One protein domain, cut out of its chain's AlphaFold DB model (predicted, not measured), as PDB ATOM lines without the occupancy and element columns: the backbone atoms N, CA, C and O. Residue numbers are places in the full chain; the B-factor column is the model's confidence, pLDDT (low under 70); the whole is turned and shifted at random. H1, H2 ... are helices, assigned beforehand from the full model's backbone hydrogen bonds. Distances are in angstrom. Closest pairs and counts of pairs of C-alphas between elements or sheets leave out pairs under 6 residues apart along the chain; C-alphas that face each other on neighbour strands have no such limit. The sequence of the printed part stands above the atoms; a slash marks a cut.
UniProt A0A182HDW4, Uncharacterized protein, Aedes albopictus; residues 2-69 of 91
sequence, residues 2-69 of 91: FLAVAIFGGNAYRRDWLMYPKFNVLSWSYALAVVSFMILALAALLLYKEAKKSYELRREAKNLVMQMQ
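What this domain is: This is residues 2 to 69 of the 91 residues of an uncharacterized protein of Aedes albopictus (UniProt A0A182HDW4). One very long helix, H2, makes nearly the whole length of a rod, and the short helix H1 packs beside its first part, so that the two form a lopsided helical hairpin. The far part of H2, residues 42 to 69, sticks out alone. The printed part has 68 residues with two named helices, H1 then H2, and no named strand; the class is all helix. It is extended, with a radius of gyration of the C-alphas of 21.9 A and spans of 70 by 22 by 11 A.

Where its parts are: H1 holds residues 2 to 11, beginning at C-alpha 2 (-12.586, 38.278, 39.410). H2 holds residues 28 to 69, 59.9 A from first to last C-alpha, and ends at C-alpha 69 (-6.628, 60.671, -0.413).

How they stand to each other: H1 and H2, a helical hairpin, touch, H2 with residues 30 to 37 alone; their closest C-alphas, those of Phe 2 and Phe 37, are 6.2 A apart. They run opposite ways at a steep tilt of 39 degrees. In H1 and H2 every O i to N i+4 pair is within hydrogen-bond range.

The domain as a whole: The C-alphas farthest apart, those of Lys 22 and Gln 69, are 70.7 A apart. The printed part has no cut. The link from H1 to H2, 16 residues, is long. The pLDDT is under 70 at residues 11 to 25, 62 and 66 to 69.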
ATOM      1  N   PHE A   2     -11.125  38.467  39.474       77.50
ATOM      2  CA  PHE A   2     -12.586  38.278  39.410       77.50
ATOM      3  C   PHE A   2     -13.051  36.824  39.598       77.50
ATOM      4  O   PHE A   2     -13.839  36.546  40.492       77.50
ATOM      5  N   LEU A   3     -12.511  35.889  38.808       77.19
ATOM      6  CA  LEU A   3     -12.901  34.477  38.869       77.19
ATOM      7  C   LEU A   3     -12.624  33.852  40.245       77.19
ATOM      8  O   LEU A   3     -13.445  33.106  40.760       77.19
ATOM      9  N   ALA A   4     -11.493  34.203  40.865       78.81
ATOM     10  CA  ALA A   4     -11.151  33.733  42.202       78.81
ATOM     11  C   ALA A   4     -12.138  34.279  43.247       78.81
ATOM     12  O   ALA A   4     -12.678  33.505  44.024       78.81
ATOM     13  N   VAL A   5     -12.453  35.579  43.223       80.12
ATOM     14  CA  VAL A   5     -13.439  36.174  44.143       80.12
ATOM     15  C   VAL A   5     -14.838  35.586  43.926       80.12
ATOM     16  O   VAL A   5     -15.515  35.282  44.899       80.12
ATOM     17  N   ALA A   6     -15.267  35.368  42.681       81.19
ATOM     18  CA  ALA A   6     -16.587  34.816  42.374       81.19
ATOM     19  C   ALA A   6     -16.728  33.347  42.806       81.19
ATOM     20  O   ALA A   6     -17.727  32.971  43.419       81.19
ATOM     21  N   ILE A   7     -15.718  32.521  42.523       78.31
ATOM     22  CA  ILE A   7     -15.721  31.102  42.889       78.31
ATOM     23  C   ILE A   7     -15.597  30.945  44.407       78.31
ATOM     24  O   ILE A   7     -16.396  30.229  45.005       78.31
ATOM     25  N   PHE A   8     -14.647  31.635  45.048       73.50
ATOM     26  CA  PHE A   8     -14.490  31.553  46.500       73.50
ATOM     27  C   PHE A   8     -15.652  32.223  47.237       73.50
ATOM     28  O   PHE A   8     -16.134  31.656  48.203       73.50
ATOM     29  N   GLY A   9     -16.177  33.359  46.779       74.81
ATOM     30  CA  GLY A   9     -17.330  34.013  47.405       74.81
ATOM     31  C   GLY A   9     -18.631  33.216  47.265       74.81
ATOM     32  O   GLY A   9     -19.378  33.090  48.232       74.81
ATOM     33  N   GLY A  10     -18.891  32.642  46.086       73.44
ATOM     34  CA  GLY A  10     -20.109  31.873  45.818       73.44
ATOM     35  C   GLY A  10     -20.085  30.460  46.400       73.44
ATOM     36  O   GLY A  10     -21.096  29.985  46.918       73.44
ATOM     37  N   ASN A  11     -18.934  29.787  46.354       67.94
ATOM     38  CA  ASN A  11     -18.834  28.408  46.818       67.94
ATOM     39  C   ASN A  11     -18.248  28.259  48.236       67.94
ATOM     40  O   ASN A  11     -18.336  27.157  48.771       67.94
ATOM     41  N   ALA A  12     -17.734  29.312  48.896       64.81
ATOM     42  CA  ALA A  12     -17.222  29.206  50.278       64.81
ATOM     43  C   ALA A  12     -18.242  28.620  51.267       64.81
ATOM     44  O   ALA A  12     -17.854  27.915  52.196       64.81
ATOM     45  N   TYR A  13     -19.535  28.882  51.055       60.94
ATOM     46  CA  TYR A  13     -20.614  28.419  51.932       60.94
ATOM     47  C   TYR A  13     -21.239  27.080  51.501       60.94
ATOM     48  O   TYR A  13     -22.058  26.524  52.237       60.94
ATOM     49  N   ARG A  14     -20.866  26.527  50.335       64.12
ATOM     50  CA  ARG A  14     -21.383  25.231  49.870       64.12
ATOM     51  C   ARG A  14     -20.582  24.092  50.498       64.12
ATOM     52  O   ARG A  14     -19.419  23.883  50.168       64.12
ATOM     53  N   ARG A  15     -21.236  23.319  51.375       60.62
ATOM     54  CA  ARG A  15     -20.632  22.156  52.057       60.62
ATOM     55  C   ARG A  15     -20.199  21.035  51.109       60.62
ATOM     56  O   ARG A  15     -19.311  20.277  51.474       60.62
ATOM     57  N   ASP A  16     -20.780  20.960  49.913       64.81
ATOM     58  CA  ASP A  16     -20.446  19.929  48.916       64.81
ATOM     59  C   ASP A  16     -19.149  20.233  48.155       64.81
ATOM     60  O   ASP A  16     -18.629  19.378  47.445       64.81
ATOM     61  N   TRP A  17     -18.636  21.464  48.256       65.00
ATOM     62  CA  TRP A  17     -17.492  21.909  47.465       65.00
ATOM     63  C   TRP A  17     -16.143  21.634  48.141       65.00
ATOM     64  O   TRP A  17     -15.138  21.490  47.448       65.00
ATOM     65  N   LEU A  18     -16.108  21.515  49.474       61.66
ATOM     66  CA  LEU A  18     -14.882  21.224  50.217       61.66
ATOM     67  C   LEU A  18     -15.127  20.155  51.290       61.66
ATOM     68  O   LEU A  18     -15.878  20.364  52.244       61.66
ATOM     69  N   MET A  19     -14.449  19.016  51.153       56.12
ATOM     70  CA  MET A  19     -14.383  17.978  52.181       56.12
ATOM     71  C   MET A  19     -13.656  18.573  53.403       56.12
ATOM     72  O   MET A  19     -12.462  18.827  53.324       56.12
ATOM     73  N   TYR A  20     -14.382  18.825  54.501       56.00
ATOM     74  CA  TYR A  20     -14.012  19.628  55.695       56.00
ATOM     75  C   TYR A  20     -14.308  21.141  55.630       56.00
ATOM     76  O   TYR A  20     -13.405  21.976  55.730       56.00
ATOM     77  N   PRO A  21     -15.597  21.533  55.628       59.53
ATOM     78  CA  PRO A  21     -16.002  22.941  55.628       59.53
ATOM     79  C   PRO A  21     -15.594  23.716  56.896       59.53
ATOM     80  O   PRO A  21     -15.577  24.942  56.873       59.53
ATOM     81  N   LYS A  22     -15.238  23.041  58.003       59.34
ATOM     82  CA  LYS A  22     -14.856  23.704  59.267       59.34
ATOM     83  C   LYS A  22     -13.518  24.454  59.214       59.34
ATOM     84  O   LYS A  22     -13.335  25.365  60.011       59.34
ATOM     85  N   PHE A  23     -12.610  24.101  58.301       60.72
ATOM     86  CA  PHE A  23     -11.316  24.783  58.145       60.72
ATOM     87  C   PHE A  23     -11.307  25.817  57.009       60.72
ATOM     88  O   PHE A  23     -10.299  26.488  56.800       60.72
ATOM     89  N   ASN A  24     -12.423  25.984  56.291       66.44
ATOM     90  CA  ASN A  24     -12.530  26.933  55.187       66.44
ATOM     91  C   ASN A  24     -12.888  28.336  55.698       66.44
ATOM     92  O   ASN A  24     -13.993  28.837  55.487       66.44
ATOM     93  N   VAL A  25     -11.965  28.952  56.432       67.25
ATOM     94  CA  VAL A  25     -12.128  30.324  56.920       67.25
ATOM     95  C   VAL A  25     -11.644  31.275  55.832       67.25
ATOM     96  O   VAL A  25     -10.532  31.119  55.325       67.25
ATOM     97  N   LEU A  26     -12.458  32.270  55.469       70.25
ATOM     98  CA  LEU A  26     -12.013  33.312  54.548       70.25
ATOM     99  C   LEU A  26     -10.855  34.069  55.203       70.25
ATOM    100  O   LEU A  26     -11.036  34.796  56.179       70.25
ATOM    101  N   SER A  27      -9.651  33.850  54.684       78.44
ATOM    102  CA  SER A  27      -8.438  34.471  55.197       78.44
ATOM    103  C   SER A  27      -8.339  35.933  54.760       78.44
ATOM    104  O   SER A  27      -8.997  36.382  53.817       78.44
ATOM    105  N   TRP A  28      -7.441  36.678  55.401       82.06
ATOM    106  CA  TRP A  28      -7.108  38.053  55.018       82.06
ATOM    107  C   TRP A  28      -6.710  38.194  53.542       82.06
ATOM    108  O   TRP A  28      -6.986  39.220  52.921       82.06
ATOM    109  N   SER A  29      -6.139  37.149  52.940       82.88
ATOM    110  CA  SER A  29      -5.809  37.121  51.513       82.88
ATOM    111  C   SER A  29      -7.047  37.237  50.619       82.88
ATOM    112  O   SER A  29      -6.980  37.888  49.578       82.88
ATOM    113  N   TYR A  30      -8.189  36.671  51.024       81.81
ATOM    114  CA  TYR A  30      -9.445  36.845  50.291       81.81
ATOM    115  C   TYR A  30      -9.935  38.295  50.367       81.81
ATOM    116  O   TYR A  30     -10.317  38.865  49.347       81.81
ATOM    117  N   ALA A  31      -9.864  38.925  51.543       83.38
ATOM    118  CA  ALA A  31     -10.229  40.334  51.691       83.38
ATOM    119  C   ALA A  31      -9.375  41.234  50.776       83.38
ATOM    120  O   ALA A  31      -9.911  42.082  50.063       83.38
ATOM    121  N   LEU A  32      -8.063  40.983  50.699       86.88
ATOM    122  CA  LEU A  32      -7.170  41.679  49.763       86.88
ATOM    123  C   LEU A  32      -7.508  41.392  48.289       86.88
ATOM    124  O   LEU A  32      -7.429  42.290  47.446       86.88
ATOM    125  N   ALA A  33      -7.938  40.173  47.956       86.81
ATOM    126  CA  ALA A  33      -8.392  39.837  46.607       86.81
ATOM    127  C   ALA A  33      -9.663  40.615  46.214       86.81
ATOM    128  O   ALA A  33      -9.765  41.086  45.082       86.81
ATOM    129  N   VAL A  34     -10.596  40.821  47.148       86.19
ATOM    130  CA  VAL A  34     -11.787  41.662  46.928       86.19
ATOM    131  C   VAL A  34     -11.392  43.125  46.716       86.19
ATOM    132  O   VAL A  34     -11.837  43.742  45.750       86.19
ATOM    133  N   VAL A  35     -10.512  43.674  47.561       89.50
ATOM    134  CA  VAL A  35     -10.037  45.065  47.427       89.50
ATOM    135  C   VAL A  35      -9.324  45.281  46.092       89.50
ATOM    136  O   VAL A  35      -9.635  46.229  45.370       89.50
ATOM    137  N   SER A  36      -8.415  44.378  45.716       89.94
ATOM    138  CA  SER A  36      -7.739  44.458  44.416       89.94
ATOM    139  C   SER A  36      -8.729  44.353  43.256       89.94
ATOM    140  O   SER A  36      -8.629  45.133  42.314       89.94
ATOM    141  N   PHE A  37      -9.732  43.470  43.329       89.62
ATOM    142  CA  PHE A  37     -10.781  43.391  42.313       89.62
ATOM    143  C   PHE A  37     -11.546  44.715  42.159       89.62
ATOM    144  O   PHE A  37     -11.752  45.149  41.027       89.62
ATOM    145  N   MET A  38     -11.900  45.392  43.257       89.94
ATOM    146  CA  MET A  38     -12.579  46.695  43.205       89.94
ATOM    147  C   MET A  38     -11.713  47.771  42.537       89.94
ATOM    148  O   MET A  38     -12.200  48.518  41.687       89.94
ATOM    149  N   ILE A  39     -10.418  47.821  42.864       92.94
ATOM    150  CA  ILE A  39      -9.473  48.762  42.243       92.94
ATOM    151  C   ILE A  39      -9.316  48.459  40.750       92.94
ATOM    152  O   ILE A  39      -9.391  49.370  39.926       92.94
ATOM    153  N   LEU A  40      -9.150  47.184  40.382       91.81
ATOM    154  CA  LEU A  40      -9.060  46.775  38.982       91.81
ATOM    155  C   LEU A  40     -10.352  47.083  38.213       91.81
ATOM    156  O   LEU A  40     -10.272  47.465  37.050       91.81
ATOM    157  N   ALA A  41     -11.523  46.951  38.840       90.25
ATOM    158  CA  ALA A  41     -12.797  47.299  38.218       90.25
ATOM    159  C   ALA A  41     -12.882  48.804  37.927       90.25
ATOM    160  O   ALA A  41     -13.228  49.193  36.812       90.25
ATOM    161  N   LEU A  42     -12.497  49.654  38.886       93.25
ATOM    162  CA  LEU A  42     -12.428  51.103  38.677       93.25
ATOM    163  C   LEU A  42     -11.415  51.473  37.586       93.25
ATOM    164  O   LEU A  42     -11.744  52.240  36.681       93.25
ATOM    165  N   ALA A  43     -10.216  50.888  37.622       93.06
ATOM    166  CA  ALA A  43      -9.191  51.108  36.605       93.06
ATOM    167  C   ALA A  43      -9.669  50.679  35.209       93.06
ATOM    168  O   ALA A  43      -9.491  51.417  34.242       93.06
ATOM    169  N   ALA A  44     -10.337  49.528  35.103       92.38
ATOM    170  CA  ALA A  44     -10.907  49.045  33.851       92.38
ATOM    171  C   ALA A  44     -12.015  49.968  33.323       92.38
ATOM    172  O   ALA A  44     -12.074  50.208  32.119       92.38
ATOM    173  N   LEU A  45     -12.865  50.523  34.195       92.62
ATOM    174  CA  LEU A  45     -13.893  51.489  33.795       92.62
ATOM    175  C   LEU A  45     -13.286  52.791  33.260       92.62
ATOM    176  O   LEU A  45     -13.741  53.294  32.231       92.62
ATOM    177  N   LEU A  46     -12.262  53.325  33.927       92.94
ATOM    178  CA  LEU A  46     -11.545  54.514  33.455       92.94
ATOM    179  C   LEU A  46     -10.860  54.240  32.113       92.94
ATOM    180  O   LEU A  46     -11.083  54.972  31.148       92.94
ATOM    181  N   LEU A  47     -10.127  53.128  32.020       92.94
ATOM    182  CA  LEU A  47      -9.457  52.709  30.792       92.94
ATOM    183  C   LEU A  47     -10.451  52.488  29.651       92.94
ATOM    184  O   LEU A  47     -10.167  52.854  28.519       92.94
ATOM    185  N   TYR A  48     -11.630  51.928  29.923       92.25
ATOM    186  CA  TYR A  48     -12.665  51.732  28.909       92.25
ATOM    187  C   TYR A  48     -13.197  53.061  28.360       92.25
ATOM    188  O   TYR A  48     -13.416  53.187  27.152       92.25
ATOM    189  N   LYS A  49     -13.380  54.068  29.223       92.00
ATOM    190  CA  LYS A  49     -13.804  55.411  28.797       92.00
ATOM    191  C   LYS A  49     -12.746  56.068  27.914       92.00
ATOM    192  O   LYS A  49     -13.081  56.590  26.851       92.00
ATOM    193  N   GLU A  50     -11.479  55.992  28.310       91.50
ATOM    194  CA  GLU A  50     -10.376  56.523  27.502       91.50
ATOM    195  C   GLU A  50     -10.171  55.740  26.204       91.50
ATOM    196  O   GLU A  50      -9.967  56.330  25.142       91.50
ATOM    197  N   ALA A  51     -10.301  54.413  26.254       89.62
ATOM    198  CA  ALA A  51     -10.253  53.560  25.080       89.62
ATOM    199  C   ALA A  51     -11.341  53.972  24.087       89.62
ATOM    200  O   ALA A  51     -11.021  54.234  22.935       89.62
ATOM    201  N   LYS A  52     -12.601  54.132  24.514       89.25
ATOM    202  CA  LYS A  52     -13.677  54.612  23.630       89.25
ATOM    203  C   LYS A  52     -13.356  55.957  22.984       89.25
ATOM    204  O   LYS A  52     -13.430  56.063  21.763       89.25
ATOM    205  N   LYS A  53     -12.918  56.938  23.777       87.56
ATOM    206  CA  LYS A  53     -12.538  58.262  23.267       87.56
ATOM    207  C   LYS A  53     -11.398  58.172  22.244       87.56
ATOM    208  O   LYS A  53     -11.455  58.787  21.184       87.56
ATOM    209  N   SER A  54     -10.368  57.378  22.529       79.31
ATOM    210  CA  SER A  54      -9.248  57.176  21.600       79.31
ATOM    211  C   SER A  54      -9.644  56.390  20.345       79.31
ATOM    212  O   SER A  54      -9.114  56.660  19.266       79.31
ATOM    213  N   TYR A  55     -10.594  55.457  20.444       83.44
ATOM    214  CA  TYR A  55     -11.161  54.755  19.293       83.44
ATOM    215  C   TYR A  55     -11.936  55.707  18.377       83.44
ATOM    216  O   TYR A  55     -11.779  55.618  17.159       83.44
ATOM    217  N   GLU A  56     -12.720  56.627  18.939       84.50
ATOM    218  CA  GLU A  56     -13.445  57.656  18.182       84.50
ATOM    219  C   GLU A  56     -12.477  58.602  17.464       84.50
ATOM    220  O   GLU A  56     -12.560  58.731  16.245       84.50
ATOM    221  N   LEU A  57     -11.469  59.130  18.164       79.56
ATOM    222  CA  LEU A  57     -10.431  59.975  17.554       79.56
ATOM    223  C   LEU A  57      -9.682  59.259  16.418       79.56
ATOM    224  O   LEU A  57      -9.424  59.840  15.366       79.56
ATOM    225  N   ARG A  58      -9.357  57.970  16.587       77.50
ATOM    226  CA  ARG A  58      -8.738  57.165  15.517       77.50
ATOM    227  C   ARG A  58      -9.682  56.950  14.337       77.50
ATOM    228  O   ARG A  58      -9.219  56.849  13.202       77.50
ATOM    229  N   ARG A  59     -10.988  56.842  14.583       73.94
ATOM    230  CA  ARG A  59     -12.004  56.702  13.535       73.94
ATOM    231  C   ARG A  59     -12.173  58.008  12.757       73.94
ATOM    232  O   ARG A  59     -12.245  57.957  11.532       73.94
ATOM    233  N   GLU A  60     -12.163  59.149  13.437       78.81
ATOM    234  CA  GLU A  60     -12.169  60.478  12.814       78.81
ATOM    235  C   GLU A  60     -10.900  60.715  11.992       78.81
ATOM    236  O   GLU A  60     -10.995  61.076  10.821       78.81
ATOM    237  N   ALA A  61      -9.723  60.400  12.540       73.50
ATOM    238  CA  ALA A  61      -8.457  60.500  11.818       73.50
ATOM    239  C   ALA A  61      -8.443  59.640  10.541       73.50
ATOM    240  O   ALA A  61      -8.028  60.110   9.486       73.50
ATOM    241  N   LYS A  62      -8.954  58.400  10.600       69.81
ATOM    242  CA  LYS A  62      -9.096  57.541   9.410       69.81
ATOM    243  C   LYS A  62     -10.051  58.133   8.371       69.81
ATOM    244  O   LYS A  62      -9.768  58.042   7.181       69.81
ATOM    245  N   ASN A  63     -11.159  58.731   8.805       73.44
ATOM    246  CA  ASN A  63     -12.123  59.366   7.904       73.44
ATOM    247  C   ASN A  63     -11.513  60.600   7.212       73.44
ATOM    248  O   ASN A  63     -11.639  60.751   6.001       73.44
ATOM    249  N   LEU A  64     -10.768  61.428   7.952       71.75
ATOM    250  CA  LEU A  64     -10.056  62.586   7.400       71.75
ATOM    251  C   LEU A  64      -8.973  62.178   6.394       71.75
ATOM    252  O   LEU A  64      -8.905  62.755   5.314       71.75
ATOM    253  N   VAL A  65      -8.167  61.157   6.702       71.69
ATOM    254  CA  VAL A  65      -7.163  60.624   5.761       71.69
ATOM    255  C   VAL A  65      -7.829  60.116   4.483       71.69
ATOM    256  O   VAL A  65      -7.350  60.403   3.390       71.69
ATOM    257  N   MET A  66      -8.959  59.417   4.597       65.88
ATOM    258  CA  MET A  66      -9.691  58.915   3.435       65.88
ATOM    259  C   MET A  66     -10.217  60.050   2.543       65.88
ATOM    260  O   MET A  66     -10.161  59.940   1.321       65.88
ATOM    261  N   GLN A  67     -10.654  61.164   3.137       63.94
ATOM    262  CA  GLN A  67     -11.038  62.364   2.387       63.94
ATOM    263  C   GLN A  67      -9.828  63.064   1.751       63.94
ATOM    264  O   GLN A  67      -9.922  63.497   0.608       63.94
ATOM    265  N   MET A  68      -8.678  63.129   2.434       61.34
ATOM    266  CA  MET A  68      -7.444  63.685   1.860       61.34
ATOM    267  C   MET A  68      -6.955  62.876   0.650       61.34
ATOM    268  O   MET A  68      -6.608  63.472  -0.364       61.34
ATOM    269  N   GLN A  69      -6.992  61.539   0.718       61.22
ATOM    270  CA  GLN A  69      -6.628  60.671  -0.413       61.22
ATOM    271  C   GLN A  69      -7.624  60.769  -1.580       61.22
ATOM    272  O   GLN A  69      -7.227  60.646  -2.735       61.22
TER     273      GLN A  69